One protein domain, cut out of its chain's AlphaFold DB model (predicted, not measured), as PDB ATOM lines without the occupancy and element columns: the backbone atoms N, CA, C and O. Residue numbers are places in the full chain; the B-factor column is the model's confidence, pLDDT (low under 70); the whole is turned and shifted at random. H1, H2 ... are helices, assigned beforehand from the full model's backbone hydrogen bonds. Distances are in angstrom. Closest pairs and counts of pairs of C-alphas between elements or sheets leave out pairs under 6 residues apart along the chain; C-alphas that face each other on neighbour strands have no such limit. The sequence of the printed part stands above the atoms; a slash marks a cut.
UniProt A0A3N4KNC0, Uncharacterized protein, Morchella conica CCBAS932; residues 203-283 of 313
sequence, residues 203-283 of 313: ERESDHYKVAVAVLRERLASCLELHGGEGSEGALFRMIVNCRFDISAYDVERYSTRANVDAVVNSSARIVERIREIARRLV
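This is residues 203 to 283 of the 313 residues of an uncharacterized protein of Morchella conica CCBAS932 (UniProt A0A3N4KNC0). Two long helices, H1 and H4, make a V: they meet near their first residues and spread apart as they run the same way, and H2 bridges the wide end of the V. The short helix H3 packs near the point of the V, touching both long helices, and residues 243 to 248 lead back to it from H2. The printed part has 81 residues with four named helices, in the order H1, H2, H3, H4, and no named strand, so its class is all helix. It is compact, with a radius of gyration of the C-alphas of 13.5 A, yet elongated in outline, spanning 41 by 25 by 18 A.

Begin with the longest helix, H4, residues 261 to 282. It shares the place of hub with H1, residues 207 to 227; each touches three other helices. Look at residues 208 to 216 of H1 and 263 to 271 of H4, the parts where these two touch: their closest C-alphas are those of His 208 and Val 264, 4.9 A apart. H1 and H4 run the same way at a steep tilt of 53 degrees. Toward their other ends find H2, residues 232 to 242. It touches H4 at residues 275 to 280 of H4 alone, closest at the C-alphas of Val 241 and Arg 276, 5.7 A apart, and they run opposite ways at a steep tilt of 58 degrees. H2 touches H1 at residues 223 to 227 of H1 alone, closest at the C-alphas of Leu 224 and Leu 236, 6.8 A apart; at a steep tilt of 43 degrees, opposite ways, H1 and H2 form a helical hairpin. H3, residues 249 to 255, touches H1 closest at the C-alphas of Val 211 and Tyr 255, 6.3 A apart, about perpendicular at 79 degrees. H3 touches H4 closest at the C-alphas of Ala 249 and Val 261, 6.1 A apart, about perpendicular at 89 degrees. H2 and H3 are apart. The helix packing is mostly crossed, with 0 of the 5 touching pairs at a shallow tilt. In H1, H2 and H4 every O i to N i+4 pair is within hydrogen-bond range; in H3 2 of 3 are.

Find C-alpha 207 at (-81.190, 9.440, -94.918); from there H1 runs 30.6 A to C-alpha 227. H2, 11 residues, runs 14.9 A from C-alpha 232 at (-87.384, 2.342, -63.557), and H3 has 7 residues. H4 runs 31.5 A from C-alpha 261 to C-alpha 282 at (-74.014, 11.053, -65.567).

The two C-alphas farthest apart are those of Glu 230 and Arg 258, 40.9 A. The printed part has no cut. The links H1 to H2 and H3 to H4 are tight, and H2 to H3 is short. The mean pLDDT of the printed part is 72.3; look for values under 70 at residues 203 to 205, 223 to 245 and 281 to 283.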
ATOM      1  N   GLU A 203     -72.840  18.806 -91.891       50.41
ATOM      2  CA  GLU A 203     -73.100  17.522 -92.559       50.41
ATOM      3  C   GLU A 203     -74.588  17.393 -92.893       50.41
ATOM      4  O   GLU A 203     -75.438  17.353 -92.005       50.41
ATOM      5  N   ARG A 204     -74.926  17.325 -94.189       55.53
ATOM      6  CA  ARG A 204     -76.260  16.888 -94.625       55.53
ATOM      7  C   ARG A 204     -76.512  15.521 -93.991       55.53
ATOM      8  O   ARG A 204     -75.869  14.552 -94.387       55.53
ATOM      9  N   GLU A 205     -77.409  15.452 -93.009       63.72
ATOM     10  CA  GLU A 205     -77.797  14.188 -92.384       63.72
ATOM     11  C   GLU A 205     -78.232  13.213 -93.479       63.72
ATOM     12  O   GLU A 205     -79.250  13.422 -94.146       63.72
ATOM     13  N   SER A 206     -77.423  12.171 -93.677       73.19
ATOM     14  CA  SER A 206     -77.736  11.076 -94.586       73.19
ATOM     15  C   SER A 206     -79.091  10.483 -94.202       73.19
ATOM     16  O   SER A 206     -79.390  10.331 -93.016       73.19
ATOM     17  N   ASP A 207     -79.903  10.093 -95.183       76.81
ATOM     18  CA  ASP A 207     -81.190   9.440 -94.918       76.81
ATOM     19  C   ASP A 207     -81.025   8.179 -94.045       76.81
ATOM     20  O   ASP A 207     -81.895   7.866 -93.234       76.81
ATOM     21  N   HIS A 208     -79.861   7.521 -94.106       77.38
ATOM     22  CA  HIS A 208     -79.500   6.404 -93.227       77.38
ATOM     23  C   HIS A 208     -79.388   6.806 -91.745       77.38
ATOM     24  O   HIS A 208     -79.756   6.027 -90.869       77.38
ATOM     25  N   TYR A 209     -78.930   8.026 -91.449       78.50
ATOM     26  CA  TYR A 209     -78.831   8.544 -90.083       78.50
ATOM     27  C   TYR A 209     -80.219   8.775 -89.476       78.50
ATOM     28  O   TYR A 209     -80.480   8.378 -88.343       78.50
ATOM     29  N   LYS A 210     -81.148   9.342 -90.255       79.25
ATOM     30  CA  LYS A 210     -82.538   9.556 -89.819       79.25
ATOM     31  C   LYS A 210     -83.249   8.235 -89.530       79.25
ATOM     32  O   LYS A 210     -83.935   8.124 -88.516       79.25
ATOM     33  N   VAL A 211     -83.036   7.228 -90.384       80.19
ATOM     34  CA  VAL A 211     -83.540   5.863 -90.163       80.19
ATOM     35  C   VAL A 211     -82.938   5.265 -88.888       80.19
ATOM     36  O   VAL A 211     -83.682   4.757 -88.053       80.19
ATOM     37  N   ALA A 212     -81.625   5.398 -88.674       79.69
ATOM     38  CA  ALA A 212     -80.969   4.918 -87.455       79.69
ATOM     39  C   ALA A 212     -81.541   5.567 -86.180       79.69
ATOM     40  O   ALA A 212     -81.813   4.871 -85.202       79.69
ATOM     41  N   VAL A 213     -81.774   6.884 -86.189       80.00
ATOM     42  CA  VAL A 213     -82.402   7.604 -85.068       80.00
ATOM     43  C   VAL A 213     -83.829   7.109 -84.817       80.00
ATOM     44  O   VAL A 213     -84.208   6.924 -83.661       80.00
ATOM     45  N   ALA A 214     -84.623   6.890 -85.868       79.88
ATOM     46  CA  ALA A 214     -86.001   6.417 -85.742       79.88
ATOM     47  C   ALA A 214     -86.071   5.011 -85.122       79.88
ATOM     48  O   ALA A 214     -86.803   4.820 -84.151       79.88
ATOM     49  N   VAL A 215     -85.246   4.077 -85.610       80.56
ATOM     50  CA  VAL A 215     -85.146   2.711 -85.067       80.56
ATOM     51  C   VAL A 215     -84.715   2.738 -83.599       80.56
ATOM     52  O   VAL A 215     -85.318   2.078 -82.756       80.56
ATOM     53  N   LEU A 216     -83.697   3.536 -83.255       77.31
ATOM     54  CA  LEU A 216     -83.226   3.647 -81.871       77.31
ATOM     55  C   LEU A 216     -84.280   4.260 -80.940       77.31
ATOM     56  O   LEU A 216     -84.410   3.810 -79.804       77.31
ATOM     57  N   ARG A 217     -85.047   5.253 -81.405       76.94
ATOM     58  CA  ARG A 217     -86.149   5.846 -80.632       76.94
ATOM     59  C   ARG A 217     -87.261   4.840 -80.364       76.94
ATOM     60  O   ARG A 217     -87.715   4.770 -79.227       76.94
ATOM     61  N   GLU A 218     -87.671   4.063 -81.368       79.94
ATOM     62  CA  GLU A 218     -88.679   3.009 -81.187       79.94
ATOM     63  C   GLU A 218     -88.190   1.966 -80.178       79.94
ATOM     64  O   GLU A 218     -88.891   1.661 -79.219       79.94
ATOM     65  N   ARG A 219     -86.942   1.499 -80.317       75.75
ATOM     66  CA  ARG A 219     -86.352   0.542 -79.371       75.75
ATOM     67  C   ARG A 219     -86.282   1.089 -77.948       75.75
ATOM     68  O   ARG A 219     -86.652   0.386 -77.013       75.75
ATOM     69  N   LEU A 220     -85.857   2.339 -77.774       71.25
ATOM     70  CA  LEU A 220     -85.845   2.999 -76.467       71.25
ATOM     71  C   LEU A 220     -87.253   3.124 -75.872       71.25
ATOM     72  O   LEU A 220     -87.420   2.875 -74.680       71.25
ATOM     73  N   ALA A 221     -88.255   3.475 -76.681       71.81
ATOM     74  CA  ALA A 221     -89.645   3.585 -76.244       71.81
ATOM     75  C   ALA A 221     -90.217   2.228 -75.802       71.81
ATOM     76  O   ALA A 221     -90.732   2.126 -74.694       71.81
ATOM     77  N   SER A 222     -90.034   1.165 -76.593       74.94
ATOM     78  CA  SER A 222     -90.470  -0.187 -76.209       74.94
ATOM     79  C   SER A 222     -89.792  -0.664 -74.926       74.94
ATOM     80  O   SER A 222     -90.406  -1.304 -74.077       74.94
ATOM     81  N   CYS A 223     -88.515  -0.332 -74.751       66.50
ATOM     82  CA  CYS A 223     -87.816  -0.639 -73.517       66.50
ATOM     83  C   CYS A 223     -88.360   0.147 -72.314       66.50
ATOM     84  O   CYS A 223     -88.454  -0.419 -71.229       66.50
ATOM     85  N   LEU A 224     -88.719   1.420 -72.483       64.19
ATOM     86  CA  LEU A 224     -89.342   2.227 -71.429       64.19
ATOM     87  C   LEU A 224     -90.700   1.661 -71.008       64.19
ATOM     88  O   LEU A 224     -90.966   1.551 -69.815       64.19
ATOM     89  N   GLU A 225     -91.522   1.252 -71.973       68.88
ATOM     90  CA  GLU A 225     -92.829   0.635 -71.722       68.88
ATOM     91  C   GLU A 225     -92.701  -0.679 -70.939       68.88
ATOM     92  O   GLU A 225     -93.453  -0.910 -69.995       68.88
ATOM     93  N   LEU A 226     -91.700  -1.506 -71.263       64.31
ATOM     94  CA  LEU A 226     -91.426  -2.758 -70.547       64.31
ATOM     95  C   LEU A 226     -90.970  -2.553 -69.096       64.31
ATOM     96  O   LEU A 226     -91.134  -3.452 -68.275       64.31
ATOM     97  N   HIS A 227     -90.382  -1.399 -68.780       58.22
ATOM     98  CA  HIS A 227     -89.775  -1.143 -67.475       58.22
ATOM     99  C   HIS A 227     -90.519  -0.087 -66.653       58.22
ATOM    100  O   HIS A 227     -90.013   0.262 -65.599       58.22
ATOM    101  N   GLY A 228     -91.686   0.411 -67.079       47.62
ATOM    102  CA  GLY A 228     -92.387   1.591 -66.539       47.62
ATOM    103  C   GLY A 228     -92.930   1.543 -65.096       47.62
ATOM    104  O   GLY A 228     -93.933   2.193 -64.816       47.62
ATOM    105  N   GLY A 229     -92.309   0.805 -64.172       51.81
ATOM    106  CA  GLY A 229     -92.608   0.859 -62.734       51.81
ATOM    107  C   GLY A 229     -91.895   2.005 -61.997       51.81
ATOM    108  O   GLY A 229     -90.928   2.590 -62.496       51.81
ATOM    109  N   GLU A 230     -92.339   2.324 -60.778       41.12
ATOM    110  CA  GLU A 230     -91.594   3.197 -59.857       41.12
ATOM    111  C   GLU A 230     -90.195   2.597 -59.594       41.12
ATOM    112  O   GLU A 230     -90.070   1.426 -59.249       41.12
ATOM    113  N   GLY A 231     -89.123   3.370 -59.818       50.03
ATOM    114  CA  GLY A 231     -87.727   2.889 -59.739       50.03
ATOM    115  C   GLY A 231     -87.079   2.505 -61.083       50.03
ATOM    116  O   GLY A 231     -85.900   2.144 -61.133       50.03
ATOM    117  N   SER A 232     -87.816   2.647 -62.185       50.66
ATOM    118  CA  SER A 232     -87.384   2.342 -63.557       50.66
ATOM    119  C   SER A 232     -86.253   3.207 -64.109       50.66
ATOM    120  O   SER A 232     -85.546   2.778 -65.020       50.66
ATOM    121  N   GLU A 233     -86.015   4.389 -63.545       49.81
ATOM    122  CA  GLU A 233     -84.980   5.315 -64.020       49.81
ATOM    123  C   GLU A 233     -83.572   4.699 -63.934       49.81
ATOM    124  O   GLU A 233     -82.766   4.834 -64.855       49.81
ATOM    125  N   GLY A 234     -83.294   3.923 -62.878       53.50
ATOM    126  CA  GLY A 234     -82.042   3.173 -62.747       53.50
ATOM    127  C   GLY A 234     -81.943   1.997 -63.723       53.50
ATOM    128  O   GLY A 234     -80.851   1.676 -64.193       53.50
ATOM    129  N   ALA A 235     -83.071   1.364 -64.061       54.84
ATOM    130  CA  ALA A 235     -83.130   0.257 -65.013       54.84
ATOM    131  C   ALA A 235     -82.932   0.743 -66.453       54.84
ATOM    132  O   ALA A 235     -82.062   0.221 -67.145       54.84
ATOM    133  N   LEU A 236     -83.641   1.801 -66.860       56.56
ATOM    134  CA  LEU A 236     -83.446   2.503 -68.130       56.56
ATOM    135  C   LEU A 236     -81.995   2.945 -68.288       56.56
ATOM    136  O   LEU A 236     -81.407   2.811 -69.355       56.56
ATOM    137  N   PHE A 237     -81.401   3.452 -67.215       60.53
ATOM    138  CA  PHE A 237     -80.028   3.899 -67.253       60.53
ATOM    139  C   PHE A 237     -79.017   2.759 -67.405       60.53
ATOM    140  O   PHE A 237     -78.158   2.795 -68.290       60.53
ATOM    141  N   ARG A 238     -79.133   1.716 -66.570       65.00
ATOM    142  CA  ARG A 238     -78.322   0.495 -66.697       65.00
ATOM    143  C   ARG A 238     -78.488  -0.115 -68.076       65.00
ATOM    144  O   ARG A 238     -77.516  -0.612 -68.632       65.00
ATOM    145  N   MET A 239     -79.692  -0.049 -68.618       63.41
ATOM    146  CA  MET A 239     -79.982  -0.465 -69.968       63.41
ATOM    147  C   MET A 239     -79.249   0.428 -70.965       63.41
ATOM    148  O   MET A 239     -78.469  -0.102 -71.718       63.41
ATOM    149  N   ILE A 240     -79.347   1.756 -70.930       65.94
ATOM    150  CA  ILE A 240     -78.618   2.642 -71.856       65.94
ATOM    151  C   ILE A 240     -77.093   2.416 -71.819       65.94
ATOM    152  O   ILE A 240     -76.448   2.375 -72.868       65.94
ATOM    153  N   VAL A 241     -76.508   2.236 -70.631       65.62
ATOM    154  CA  VAL A 241     -75.063   1.987 -70.473       65.62
ATOM    155  C   VAL A 241     -74.662   0.600 -70.970       65.62
ATOM    156  O   VAL A 241     -73.644   0.468 -71.651       65.62
ATOM    157  N   ASN A 242     -75.445  -0.429 -70.640       67.81
ATOM    158  CA  ASN A 242     -75.113  -1.821 -70.946       67.81
ATOM    159  C   ASN A 242     -75.764  -2.335 -72.241       67.81
ATOM    160  O   ASN A 242     -75.486  -3.461 -72.652       67.81
ATOM    161  N   CYS A 243     -76.624  -1.548 -72.890       64.44
ATOM    162  CA  CYS A 243     -77.417  -2.004 -74.019       64.44
ATOM    163  C   CYS A 243     -76.512  -2.315 -75.193       64.44
ATOM    164  O   CYS A 243     -75.717  -1.488 -75.660       64.44
ATOM    165  N   ARG A 244     -76.738  -3.508 -75.726       65.50
ATOM    166  CA  ARG A 244     -76.443  -3.846 -77.106       65.50
ATOM    167  C   ARG A 244     -77.691  -3.483 -77.897       65.50
ATOM    168  O   ARG A 244     -78.688  -4.193 -77.852       65.50
ATOM    169  N   PHE A 245     -77.683  -2.306 -78.515       68.75
ATOM    170  CA  PHE A 245     -78.689  -1.972 -79.517       68.75
ATOM    171  C   PHE A 245     -78.317  -2.724 -80.790       68.75
ATOM    172  O   PHE A 245     -77.653  -2.177 -81.669       68.75
ATOM    173  N   ASP A 246     -78.685  -3.999 -80.847       72.69
ATOM    174  CA  ASP A 246     -78.501  -4.797 -82.049       72.69
ATOM    175  C   ASP A 246     -79.621  -4.409 -83.020       72.69
ATOM    176  O   ASP A 246     -80.780  -4.782 -82.842       72.69
ATOM    177  N   ILE A 247     -79.289  -3.576 -84.008       76.25
ATOM    178  CA  ILE A 247     -80.213  -3.236 -85.092       76.25
ATOM    179  C   ILE A 247     -80.175  -4.373 -86.103       76.25
ATOM    180  O   ILE A 247     -79.145  -4.611 -86.735       76.25
ATOM    181  N   SER A 248     -81.297  -5.073 -86.258       81.19
ATOM    182  CA  SER A 248     -81.426  -6.112 -87.276       81.19
ATOM    183  C   SER A 248     -81.697  -5.503 -88.655       81.19
ATOM    184  O   SER A 248     -82.227  -4.397 -88.769       81.19
ATOM    185  N   ALA A 249     -81.387  -6.243 -89.723       79.00
ATOM    186  CA  ALA A 249     -81.754  -5.843 -91.085       79.00
ATOM    187  C   ALA A 249     -83.275  -5.627 -91.230       79.00
ATOM    188  O   ALA A 249     -83.703  -4.671 -91.871       79.00
ATOM    189  N   TYR A 250     -84.076  -6.443 -90.537       83.31
ATOM    190  CA  TYR A 250     -85.533  -6.309 -90.475       83.31
ATOM    191  C   TYR A 250     -85.978  -4.961 -89.889       83.31
ATOM    192  O   TYR A 250     -86.891  -4.324 -90.414       83.31
ATOM    193  N   ASP A 251     -85.303  -4.488 -88.834       79.75
ATOM    194  CA  ASP A 251     -85.596  -3.175 -88.254       79.75
ATOM    195  C   ASP A 251     -85.337  -2.057 -89.266       79.75
ATOM    196  O   ASP A 251     -86.110  -1.113 -89.343       79.75
ATOM    197  N   VAL A 252     -84.284  -2.162 -90.082       81.25
ATOM    198  CA  VAL A 252     -83.961  -1.149 -91.099       81.25
ATOM    199  C   VAL A 252     -84.974  -1.159 -92.245       81.25
ATOM    200  O   VAL A 252     -85.467  -0.098 -92.641       81.25
ATOM    201  N   GLU A 253     -85.320  -2.344 -92.750       81.88
ATOM    202  CA  GLU A 253     -86.259  -2.524 -93.864       81.88
ATOM    203  C   GLU A 253     -87.661  -1.995 -93.544       81.88
ATOM    204  O   GLU A 253     -88.324  -1.439 -94.423       81.88
ATOM    205  N   ARG A 254     -88.089  -2.077 -92.274       84.25
ATOM    206  CA  ARG A 254     -89.370  -1.523 -91.806       84.25
ATOM    207  C   ARG A 254     -89.473  -0.007 -91.999       84.25
ATOM    208  O   ARG A 254     -90.567   0.506 -92.222       84.25
ATOM    209  N   TYR A 255     -88.352   0.704 -91.913       79.81
ATOM    210  CA  TYR A 255     -88.305   2.164 -92.021       79.81
ATOM    211  C   TYR A 255     -87.904   2.654 -93.412       79.81
ATOM    212  O   TYR A 255     -88.289   3.757 -93.803       79.81
ATOM    213  N   SER A 256     -87.128   1.875 -94.167       80.81
ATOM    214  CA  SER A 256     -86.764   2.227 -95.537       80.81
ATOM    215  C   SER A 256     -86.341   1.010 -96.351       80.81
ATOM    216  O   SER A 256     -85.326   0.380 -96.076       80.81
ATOM    217  N   THR A 257     -87.054   0.766 -97.450       78.31
ATOM    218  CA  THR A 257     -86.714  -0.267 -98.444       78.31
ATOM    219  C   THR A 257     -85.504   0.092 -99.307       78.31
ATOM    220  O   THR A 257     -85.002  -0.744-100.051       78.31
ATOM    221  N   ARG A 258     -85.038   1.346 -99.242       79.19
ATOM    222  CA  ARG A 258     -83.915   1.869-100.039       79.19
ATOM    223  C   ARG A 258     -82.674   2.158 -99.198       79.19
ATOM    224  O   ARG A 258     -81.665   2.604 -99.740       79.19
ATOM    225  N   ALA A 259     -82.747   1.975 -97.881       79.62
ATOM    226  CA  ALA A 259     -81.620   2.244 -97.008       79.62
ATOM    227  C   ALA A 259     -80.567   1.138 -97.123       79.62
ATOM    228  O   ALA A 259     -80.878  -0.047 -97.078       79.62
ATOM    229  N   ASN A 260     -79.299   1.535 -97.227       85.62
ATOM    230  CA  ASN A 260     -78.183   0.618 -97.084       85.62
ATOM    231  C   ASN A 260     -78.099   0.193 -95.609       85.62
ATOM    232  O   ASN A 260     -77.838   1.026 -94.737       85.62
ATOM    233  N   VAL A 261     -78.340  -1.094 -95.349       83.81
ATOM    234  CA  VAL A 261     -78.370  -1.674 -94.000       83.81
ATOM    235  C   VAL A 261     -77.052  -1.428 -93.266       83.81
ATOM    236  O   VAL A 261     -77.075  -0.935 -92.139       83.81
ATOM    237  N   ASP A 262     -75.907  -1.641 -93.917       84.25
ATOM    238  CA  ASP A 262     -74.587  -1.434 -93.308       84.25
ATOM    239  C   ASP A 262     -74.355   0.036 -92.936       84.25
ATOM    240  O   ASP A 262     -73.785   0.348 -91.890       84.25
ATOM    241  N   ALA A 263     -74.830   0.973 -93.762       83.75
ATOM    242  CA  ALA A 263     -74.733   2.401 -93.465       83.75
ATOM    243  C   ALA A 263     -75.600   2.802 -92.257       83.75
ATOM    244  O   ALA A 263     -75.183   3.636 -91.445       83.75
ATOM    245  N   VAL A 264     -76.782   2.198 -92.110       82.44
ATOM    246  CA  VAL A 264     -77.678   2.412 -90.961       82.44
ATOM    247  C   VAL A 264     -77.092   1.798 -89.689       82.44
ATOM    248  O   VAL A 264     -77.071   2.473 -88.662       82.44
ATOM    249  N   VAL A 265     -76.546   0.580 -89.761       83.44
ATOM    250  CA  VAL A 265     -75.871  -0.094 -88.636       83.44
ATOM    251  C   VAL A 265     -74.636   0.690 -88.178       83.44
ATOM    252  O   VAL A 265     -74.431   0.910 -86.986       83.44
ATOM    253  N   ASN A 266     -73.829   1.200 -89.109       83.88
ATOM    254  CA  ASN A 266     -72.686   2.046 -88.760       83.88
ATOM    255  C   ASN A 266     -73.123   3.380 -88.129       83.88
ATOM    256  O   ASN A 266     -72.501   3.859 -87.177       83.88
ATOM    257  N   SER A 267     -74.203   3.983 -88.635       82.88
ATOM    258  CA  SER A 267     -74.759   5.225 -88.081       82.88
ATOM    259  C   SER A 267     -75.337   5.010 -86.683       82.88
ATOM    260  O   SER A 267     -75.117   5.833 -85.794       82.88
ATOM    261  N   SER A 268     -76.017   3.889 -86.450       80.88
ATOM    262  CA  SER A 268     -76.567   3.560 -85.139       80.88
ATOM    263  C   SER A 268     -75.484   3.264 -84.113       80.88
ATOM    264  O   SER A 268     -75.582   3.767 -82.999       80.88
ATOM    265  N   ALA A 269     -74.410   2.561 -84.484       82.56
ATOM    266  CA  ALA A 269     -73.270   2.337 -83.598       82.56
ATOM    267  C   ALA A 269     -72.660   3.664 -83.106       82.56
ATOM    268  O   ALA A 269     -72.385   3.817 -81.914       82.56
ATOM    269  N   ARG A 270     -72.525   4.659 -83.997       82.69
ATOM    270  CA  ARG A 270     -72.059   6.013 -83.639       82.69
ATOM    271  C   ARG A 270     -73.026   6.730 -82.696       82.69
ATOM    272  O   ARG A 270     -72.588   7.344 -81.725       82.69
ATOM    273  N   ILE A 271     -74.330   6.648 -82.962       81.00
ATOM    274  CA  ILE A 271     -75.358   7.246 -82.099       81.00
ATOM    275  C   ILE A 271     -75.329   6.602 -80.709       81.00
ATOM    276  O   ILE A 271     -75.317   7.310 -79.705       81.00
ATOM    277  N   VAL A 272     -75.272   5.274 -80.643       82.06
ATOM    278  CA  VAL A 272     -75.209   4.509 -79.394       82.06
ATOM    279  C   VAL A 272     -73.964   4.878 -78.597       82.06
ATOM    280  O   VAL A 272     -74.063   5.093 -77.392       82.06
ATOM    281  N   GLU A 273     -72.805   5.017 -79.242       83.50
ATOM    282  CA  GLU A 273     -71.585   5.432 -78.550       83.50
ATOM    283  C   GLU A 273     -71.692   6.858 -77.991       83.50
ATOM    284  O   GLU A 273     -71.299   7.101 -76.851       83.50
ATOM    285  N   ARG A 274     -72.328   7.778 -78.725       80.88
ATOM    286  CA  ARG A 274     -72.609   9.138 -78.238       80.88
ATOM    287  C   ARG A 274     -73.580   9.140 -77.055       80.88
ATOM    288  O   ARG A 274     -73.371   9.869 -76.087       80.88
ATOM    289  N   ILE A 275     -74.621   8.306 -77.096       77.56
ATOM    290  CA  ILE A 275     -75.537   8.102 -75.964       77.56
ATOM    291  C   ILE A 275     -74.760   7.557 -74.758       77.56
ATOM    292  O   ILE A 275     -74.933   8.063 -73.650       77.56
ATOM    293  N   ARG A 276     -73.873   6.573 -74.958       79.38
ATOM    294  CA  ARG A 276     -73.026   6.022 -73.890       79.38
ATOM    295  C   ARG A 276     -72.083   7.069 -73.315       79.38
ATOM    296  O   ARG A 276     -71.915   7.105 -72.104       79.38
ATOM    297  N   GLU A 277     -71.488   7.928 -74.133       80.19
ATOM    298  CA  GLU A 277     -70.643   9.024 -73.656       80.19
ATOM    299  C   GLU A 277     -71.428   9.988 -72.754       80.19
ATOM    300  O   GLU A 277     -70.982  10.307 -71.650       80.19
ATOM    301  N   ILE A 278     -72.631  10.391 -73.176       73.50
ATOM    302  CA  ILE A 278     -73.528  11.228 -72.369       73.50
ATOM    303  C   ILE A 278     -73.903  10.505 -71.067       73.50
ATOM    304  O   ILE A 278     -73.825  11.095 -69.991       73.50
ATOM    305  N   ALA A 279     -74.240   9.217 -71.146       71.50
ATOM    306  CA  ALA A 279     -74.572   8.392 -69.992       71.50
ATOM    307  C   ALA A 279     -73.392   8.249 -69.016       71.50
ATOM    308  O   ALA A 279     -73.572   8.397 -67.814       71.50
ATOM    309  N   ARG A 280     -72.158   8.047 -69.495       74.19
ATOM    310  CA  ARG A 280     -70.954   7.993 -68.643       74.19
ATOM    311  C   ARG A 280     -70.726   9.295 -67.881       74.19
ATOM    312  O   ARG A 280     -70.262   9.253 -66.747       74.19
ATOM    313  N   ARG A 281     -71.062  10.447 -68.473       68.38
ATOM    314  CA  ARG A 281     -70.961  11.754 -67.799       68.38
ATOM    315  C   ARG A 281     -71.960  11.906 -66.650       68.38
ATOM    316  O   ARG A 281     -71.687  12.684 -65.742       68.38
ATOM    317  N   LEU A 282     -73.060  11.156 -66.674       64.69
ATOM    318  CA  LEU A 282     -74.014  11.053 -65.567       64.69
ATOM    319  C   LEU A 282     -73.512  10.114 -64.440       64.69
ATOM    320  O   LEU A 282     -73.906  10.281 -63.294       64.69
ATOM    321  N   VAL A 283     -72.584   9.183 -64.734       58.28
ATOM    322  CA  VAL A 283     -72.112   8.095 -63.827       58.28
ATOM    323  C   VAL A 283     -70.718   8.326 -63.273       58.28
ATOM    324  O   VAL A 283     -70.010   7.383 -62.925       58.28
TER     325      VAL A 283